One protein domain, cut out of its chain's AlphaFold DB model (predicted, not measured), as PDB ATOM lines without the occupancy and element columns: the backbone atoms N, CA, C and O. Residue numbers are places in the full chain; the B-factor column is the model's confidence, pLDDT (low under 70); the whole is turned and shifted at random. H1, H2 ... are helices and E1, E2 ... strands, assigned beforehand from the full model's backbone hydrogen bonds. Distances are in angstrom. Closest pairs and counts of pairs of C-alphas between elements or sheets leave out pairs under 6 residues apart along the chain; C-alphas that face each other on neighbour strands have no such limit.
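Overview. This is residues 10 to 24, 34 to 55 and 115 to 135 of the 185 residues of the protein "Hypothetical protein" of Brachionus calyciflorus (UniProt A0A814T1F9). Little regular structure: a small sheet of three strands, grazed by the short helix H1, with residues 43 to 50 looping out away from H1. The printed part has 58 residues; the named elements, H1, E1, E2, E3 along the chain, hold 19, and the class is mixed. The sheet's order is E1, E3, E2, antiparallel. The whole is compact, radius of gyration of the C-alphas 11.0 A, spanning 30 by 26 by 24 A.

Arrangement. H1, residues 11 to 16, has every O i to N i+4 pair within hydrogen-bond range and only grazes the sheet. Its closest C-alpha pair with E1, residues 34 to 38, is His 14 and Tyr 36, 7.6 A. E1 is antiparallel to E3, residues 126 to 130, with N 35 and O 129 within hydrogen-bond range at 2.9 A. E2, residues 118 to 120, forms a hairpin with E3; N 119 and O 128 are within hydrogen-bond range at 2.8 A.

Along the chain. H1 begins at C-alpha 11 (116.666, 87.130, 165.039). E1 is 13.1 A long; E3, 13.7 A, ends at C-alpha 130 (120.796, 94.019, 152.999).

Size, cuts and confidence. Across the cuts, C-alphas 24 and 34 are 14.1 A apart, 55 and 115 26.9 A. Residues 44 to 55 and 115 to 116 have pLDDT under 70.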
ATOM      1  N   GLY A  10     119.244  83.868 167.814       82.81
ATOM      2  CA  GLY A  10     118.092  84.098 166.936       82.81
ATOM      3  C   GLY A  10     118.014  85.521 166.369       82.81
ATOM      4  O   GLY A  10     118.884  86.366 166.604       82.81
ATOM      5  N   LEU A  11     116.936  85.813 165.636       88.00
ATOM      6  CA  LEU A  11     116.666  87.130 165.039       88.00
ATOM      7  C   LEU A  11     116.764  88.274 166.065       88.00
ATOM      8  O   LEU A  11     117.425  89.283 165.810       88.00
ATOM      9  N   LEU A  12     116.155  88.090 167.239       88.75
ATOM     10  CA  LEU A  12     116.134  89.083 168.320       88.75
ATOM     11  C   LEU A  12     117.529  89.396 168.856       88.75
ATOM     12  O   LEU A  12     117.872  90.560 169.063       88.75
ATOM     13  N   PHE A  13     118.360  88.366 169.023       89.25
ATOM     14  CA  PHE A  13     119.729  88.530 169.498       89.25
ATOM     15  C   PHE A  13     120.558  89.380 168.527       89.25
ATOM     16  O   PHE A  13     121.267  90.298 168.946       89.25
ATOM     17  N   HIS A  14     120.444  89.128 167.220       91.00
ATOM     18  CA  HIS A  14     121.150  89.919 166.209       91.00
ATOM     19  C   HIS A  14     120.605  91.346 166.100       91.00
ATOM     20  O   HIS A  14     121.389  92.286 165.961       91.00
ATOM     21  N   TYR A  15     119.286  91.520 166.208       92.88
ATOM     22  CA  TYR A  15     118.650  92.836 166.204       92.88
ATOM     23  C   TYR A  15     119.112  93.704 167.383       92.88
ATOM     24  O   TYR A  15     119.477  94.866 167.186       92.88
ATOM     25  N   ALA A  16     119.170  93.151 168.597       92.06
ATOM     26  CA  ALA A  16     119.676  93.859 169.775       92.06
ATOM     27  C   ALA A  16     121.153  94.271 169.613       92.06
ATOM     28  O   ALA A  16     121.568  95.329 170.080       92.06
ATOM     29  N   ASN A  17     121.937  93.468 168.885       91.88
ATOM     30  CA  ASN A  17     123.353  93.711 168.599       91.88
ATOM     31  C   ASN A  17     123.608  94.443 167.269       91.88
ATOM     32  O   ASN A  17     124.738  94.439 166.759       91.88
ATOM     33  N   ARG A  18     122.583  95.083 166.692       93.06
ATOM     34  CA  ARG A  18     122.716  95.804 165.422       93.06
ATOM     35  C   ARG A  18     123.718  96.969 165.523       93.06
ATOM     36  O   ARG A  18     123.864  97.587 166.582       93.06
ATOM     37  N   PRO A  19     124.436  97.286 164.435       92.38
ATOM     38  CA  PRO A  19     125.376  98.403 164.394       92.38
ATOM     39  C   PRO A  19     124.675  99.754 164.559       92.38
ATOM     40  O   PRO A  19     123.513  99.910 164.194       92.38
ATOM     41  N   LYS A  20     125.413 100.769 165.034       90.69
ATOM     42  CA  LYS A  20     124.883 102.126 165.294       90.69
ATOM     43  C   LYS A  20     124.178 102.757 164.088       90.69
ATOM     44  O   LYS A  20     123.220 103.491 164.272       90.69
ATOM     45  N   ILE A  21     124.626 102.442 162.872       91.81
ATOM     46  CA  ILE A  21     124.012 102.919 161.623       91.81
ATOM     47  C   ILE A  21     122.592 102.371 161.392       91.81
ATOM     48  O   ILE A  21     121.846 102.929 160.602       91.81
ATOM     49  N   LEU A  22     122.218 101.286 162.076       93.00
ATOM     50  CA  LEU A  22     120.896 100.656 162.014       93.00
ATOM     51  C   LEU A  22     120.101 100.857 163.315       93.00
ATOM     52  O   LEU A  22     119.105 100.172 163.531       93.00
ATOM     53  N   LYS A  23     120.542 101.749 164.214       90.50
ATOM     54  CA  LYS A  23     119.933 101.912 165.544       90.50
ATOM     55  C   LYS A  23     118.458 102.317 165.465       90.50
ATOM     56  O   LYS A  23     117.670 101.832 166.274       90.50
ATOM     57  N   ASP A  24     118.117 103.132 164.474       90.94
ATOM     58  CA  ASP A  24     116.776 103.690 164.299       90.94
ATOM     59  C   ASP A  24     115.797 102.721 163.623       90.94
ATOM     60  O   ASP A  24     114.605 103.009 163.575       90.94
ATOM     61  N   TYR A  34     117.118  92.614 156.199       92.31
ATOM     62  CA  TYR A  34     118.466  92.128 156.495       92.31
ATOM     63  C   TYR A  34     118.500  90.627 156.765       92.31
ATOM     64  O   TYR A  34     117.613  90.057 157.390       92.31
ATOM     65  N   ASP A  35     119.563  89.993 156.279       89.50
ATOM     66  CA  ASP A  35     119.892  88.595 156.532       89.50
ATOM     67  C   ASP A  35     121.178  88.515 157.364       89.50
ATOM     68  O   ASP A  35     122.132  89.256 157.105       89.50
ATOM     69  N   TYR A  36     121.216  87.613 158.348       89.44
ATOM     70  CA  TYR A  36     122.424  87.344 159.129       89.44
ATOM     71  C   TYR A  36     123.402  86.459 158.347       89.44
ATOM     72  O   TYR A  36     123.018  85.495 157.680       89.44
ATOM     73  N   VAL A  37     124.688  86.777 158.465       87.56
ATOM     74  CA  VAL A  37     125.795  86.023 157.888       87.56
ATOM     75  C   VAL A  37     126.836  85.785 158.977       87.56
ATOM     76  O   VAL A  37     127.415  86.731 159.515       87.56
ATOM     77  N   SER A  38     127.090  84.515 159.289       85.94
ATOM     78  CA  SER A  38     128.092  84.136 160.284       85.94
ATOM     79  C   SER A  38     129.513  84.459 159.824       85.94
ATOM     80  O   SER A  38     129.797  84.570 158.629       85.94
ATOM     81  N   ASN A  39     130.436  84.567 160.782       84.00
ATOM     82  CA  ASN A  39     131.858  84.791 160.499       84.00
ATOM     83  C   ASN A  39     132.476  83.702 159.606       84.00
ATOM     84  O   ASN A  39     133.361  83.998 158.810       84.00
ATOM     85  N   GLU A  40     132.021  82.454 159.734       81.88
ATOM     86  CA  GLU A  40     132.474  81.338 158.899       81.88
ATOM     87  C   GLU A  40     132.027  81.517 157.444       81.88
ATOM     88  O   GLU A  40     132.850  81.475 156.533       81.88
ATOM     89  N   ARG A  41     130.743  81.824 157.225       76.81
ATOM     90  CA  ARG A  41     130.181  82.016 155.879       76.81
ATOM     91  C   ARG A  41     130.709  83.263 155.192       76.81
ATOM     92  O   ARG A  41     130.903  83.257 153.985       76.81
ATOM     93  N   ALA A  42     131.004  84.313 155.956       78.00
ATOM     94  CA  ALA A  42     131.607  85.532 155.426       78.00
ATOM     95  C   ALA A  42     132.989  85.301 154.782       78.00
ATOM     96  O   ALA A  42     133.423  86.128 153.985       78.00
ATOM     97  N   ARG A  43     133.688  84.203 155.115       75.50
ATOM     98  CA  ARG A  43     134.988  83.849 154.516       75.50
ATOM     99  C   ARG A  43     134.853  83.151 153.161       75.50
ATOM    100  O   ARG A  43     135.798  83.185 152.382       75.50
ATOM    101  N   ASN A  44     133.700  82.538 152.885       68.38
ATOM    102  CA  ASN A  44     133.454  81.757 151.679       68.38
ATOM    103  C   ASN A  44     132.538  82.541 150.734       68.38
ATOM    104  O   ASN A  44     131.315  82.473 150.830       68.38
ATOM    105  N   GLU A  45     133.132  83.263 149.785       58.00
ATOM    106  CA  GLU A  45     132.413  84.112 148.823       58.00
ATOM    107  C   GLU A  45     131.368  83.340 147.985       58.00
ATOM    108  O   GLU A  45     130.327  83.885 147.624       58.00
ATOM    109  N   ASN A  46     131.578  82.034 147.773       59.56
ATOM    110  CA  ASN A  46     130.665  81.157 147.029       59.56
ATOM    111  C   ASN A  46     129.507  80.565 147.867       59.56
ATOM    112  O   ASN A  46     128.606  79.955 147.295       59.56
ATOM    113  N   ASP A  47     129.490  80.745 149.195       57.78
ATOM    114  CA  ASP A  47     128.481  80.182 150.122       57.78
ATOM    115  C   ASP A  47     127.498  81.259 150.640       57.78
ATOM    116  O   ASP A  47     126.985  81.228 151.760       57.78
ATOM    117  N   LEU A  48     127.246  82.282 149.817       53.56
ATOM    118  CA  LEU A  48     126.361  83.409 150.144       53.56
ATOM    119  C   LEU A  48     124.891  83.172 149.749       53.56
ATOM    120  O   LEU A  48     124.032  83.992 150.079       53.56
ATOM    121  N   THR A  49     124.584  82.085 149.033       49.59
ATOM    122  CA  THR A  49     123.242  81.784 148.494       49.59
ATOM    123  C   THR A  49     122.349  81.003 149.455       49.59
ATOM    124  O   THR A  49     121.142  80.930 149.232       49.59
ATOM    125  N   ARG A  50     122.892  80.477 150.561       47.12
ATOM    126  CA  ARG A  50     122.126  79.720 151.561       47.12
ATOM    127  C   ARG A  50     122.136  80.417 152.918       47.12
ATOM    128  O   ARG A  50     122.640  79.893 153.911       47.12
ATOM    129  N   VAL A  51     121.570  81.624 152.976       52.59
ATOM    130  CA  VAL A  51     121.277  82.288 154.255       52.59
ATOM    131  C   VAL A  51     120.414  81.333 155.082       52.59
ATOM    132  O   VAL A  51     119.364  80.896 154.616       52.59
ATOM    133  N   GLY A  52     120.885  80.949 156.271       48.22
ATOM    134  CA  GLY A  52     120.090  80.119 157.169       48.22
ATOM    135  C   GLY A  52     118.781  80.842 157.459       48.22
ATOM    136  O   GLY A  52     118.802  82.030 157.782       48.22
ATOM    137  N   LEU A  53     117.647  80.154 157.312       50.16
ATOM    138  CA  LEU A  53     116.443  80.596 158.005       50.16
ATOM    139  C   LEU A  53     116.806  80.724 159.486       50.16
ATOM    140  O   LEU A  53     117.570  79.904 160.003       50.16
ATOM    141  N   PHE A  54     116.281  81.749 160.154       48.06
ATOM    142  CA  PHE A  54     116.199  81.696 161.605       48.06
ATOM    143  C   PHE A  54     115.375  80.444 161.906       48.06
ATOM    144  O   PHE A  54     114.222  80.349 161.495       48.06
ATOM    145  N   VAL A  55     116.042  79.412 162.425       48.41
ATOM    146  CA  VAL A  55     115.371  78.201 162.886       48.41
ATOM    147  C   VAL A  55     114.822  78.594 164.240       48.41
ATOM    148  O   VAL A  55     115.549  78.537 165.231       48.41
ATOM    149  N   GLU A 115     127.733  96.121 145.051       42.16
ATOM    150  CA  GLU A 115     127.499  94.730 145.401       42.16
ATOM    151  C   GLU A 115     127.520  94.530 146.931       42.16
ATOM    152  O   GLU A 115     128.421  94.985 147.629       42.16
ATOM    153  N   GLY A 116     126.480  93.885 147.466       59.44
ATOM    154  CA  GLY A 116     126.515  93.085 148.696       59.44
ATOM    155  C   GLY A 116     127.236  93.602 149.951       59.44
ATOM    156  O   GLY A 116     127.772  92.764 150.669       59.44
ATOM    157  N   LYS A 117     127.241  94.905 150.266       78.81
ATOM    158  CA  LYS A 117     127.928  95.438 151.462       78.81
ATOM    159  C   LYS A 117     127.417  94.779 152.754       78.81
ATOM    160  O   LYS A 117     126.303  95.043 153.206       78.81
ATOM    161  N   MET A 118     128.247  93.922 153.344       88.69
ATOM    162  CA  MET A 118     128.015  93.295 154.645       88.69
ATOM    163  C   MET A 118     128.360  94.286 155.764       88.69
ATOM    164  O   MET A 118     129.403  94.939 155.725       88.69
ATOM    165  N   ILE A 119     127.488  94.413 156.764       91.94
ATOM    166  CA  ILE A 119     127.652  95.330 157.899       91.94
ATOM    167  C   ILE A 119     127.903  94.500 159.155       91.94
ATOM    168  O   ILE A 119     127.115  93.621 159.480       91.94
ATOM    169  N   LYS A 120     128.997  94.756 159.872       93.00
ATOM    170  CA  LYS A 120     129.370  93.977 161.063       93.00
ATOM    171  C   LYS A 120     128.422  94.246 162.243       93.00
ATOM    172  O   LYS A 120     128.054  95.397 162.478       93.00
ATOM    173  N   LEU A 121     128.068  93.205 162.998       92.31
ATOM    174  CA  LEU A 121     127.330  93.328 164.264       92.31
ATOM    175  C   LEU A 121     128.227  93.865 165.395       92.31
ATOM    176  O   LEU A 121     129.441  93.646 165.394       92.31
ATOM    177  N   CYS A 122     127.634  94.536 166.389       91.62
ATOM    178  CA  CYS A 122     128.365  95.152 167.508       91.62
ATOM    179  C   CYS A 122     129.073  94.131 168.410       91.62
ATOM    180  O   CYS A 122     130.136  94.420 168.956       91.62
ATOM    181  N   ASN A 123     128.501  92.938 168.551       89.06
ATOM    182  CA  ASN A 123     129.048  91.836 169.346       89.06
ATOM    183  C   ASN A 123     130.122  91.017 168.603       89.06
ATOM    184  O   ASN A 123     130.614  90.035 169.147       89.06
ATOM    185  N   ASN A 124     130.488  91.403 167.375       87.56
ATOM    186  CA  ASN A 124     131.403  90.662 166.499       87.56
ATOM    187  C   ASN A 124     130.947  89.230 166.142       87.56
ATOM    188  O   ASN A 124     131.756  88.447 165.642       87.56
ATOM    189  N   ASP A 125     129.668  88.900 166.325       86.19
ATOM    190  CA  ASP A 125     129.116  87.562 166.057       86.19
ATOM    191  C   ASP A 125     128.874  87.291 164.559       86.19
ATOM    192  O   ASP A 125     128.465  86.211 164.151       86.19
ATOM    193  N   GLY A 126     129.148  88.272 163.702       89.69
ATOM    194  CA  GLY A 126     129.031  88.147 162.257       89.69
ATOM    195  C   GLY A 126     128.622  89.461 161.617       89.69
ATOM    196  O   GLY A 126     128.994  90.551 162.070       89.69
ATOM    197  N   PHE A 127     127.843  89.343 160.550       91.69
ATOM    198  CA  PHE A 127     127.447  90.449 159.699       91.69
ATOM    199  C   PHE A 127     125.961  90.379 159.365       91.69
ATOM    200  O   PHE A 127     125.337  89.324 159.421       91.69
ATOM    201  N   VAL A 128     125.411  91.511 158.949       91.62
ATOM    202  CA  VAL A 128     124.099  91.611 158.324       91.62
ATOM    203  C   VAL A 128     124.262  92.088 156.891       91.62
ATOM    204  O   VAL A 128     125.064  92.978 156.599       91.62
ATOM    205  N   LYS A 129     123.503  91.491 155.980       90.81
ATOM    206  CA  LYS A 129     123.501  91.840 154.560       90.81
ATOM    207  C   LYS A 129     122.118  92.336 154.179       90.81
ATOM    208  O   LYS A 129     121.125  91.658 154.438       90.81
ATOM    209  N   LYS A 130     122.056  93.509 153.543       91.00
ATOM    210  CA  LYS A 130     120.796  94.019 152.999       91.00
ATOM    211  C   LYS A 130     120.330  93.114 151.858       91.00
ATOM    212  O   LYS A 130     121.110  92.739 150.981       91.00
ATOM    213  N   ARG A 131     119.053  92.765 151.887       87.38
ATOM    214  CA  ARG A 131     118.408  91.857 150.944       87.38
ATOM    215  C   ARG A 131     117.890  92.629 149.738       87.38
ATOM    216  O   ARG A 131     117.584  93.815 149.830       87.38
ATOM    217  N   GLN A 132     117.767  91.938 148.607       85.69
ATOM    218  CA  GLN A 132     117.120  92.492 147.413       85.69
ATOM    219  C   GLN A 132     115.590  92.402 147.496       85.69
ATOM    220  O   GLN A 132     114.900  93.308 147.046       85.69
ATOM    221  N   LYS A 133     115.066  91.320 148.088       85.44
ATOM    222  CA  LYS A 133     113.633  91.107 148.344       85.44
ATOM    223  C   LYS A 133     113.378  91.091 149.848       85.44
ATOM    224  O   LYS A 133     114.152  90.469 150.579       85.44
ATOM    225  N   SER A 134     112.310  91.744 150.302       88.88
ATOM    226  CA  SER A 134     111.918  91.755 151.715       88.88
ATOM    227  C   SER A 134     111.341  90.404 152.165       88.88
ATOM    228  O   SER A 134     110.926  89.577 151.353       88.88
ATOM    229  N   LYS A 135     111.394  90.125 153.472       85.44
ATOM    230  CA  LYS A 135     110.721  88.996 154.143       85.44
ATOM    231  C   LYS A 135     109.536  89.541 154.934       85.44
ATOM    232  O   LYS A 135     109.571  90.681 155.397       85.44
TER     233      LYS A 135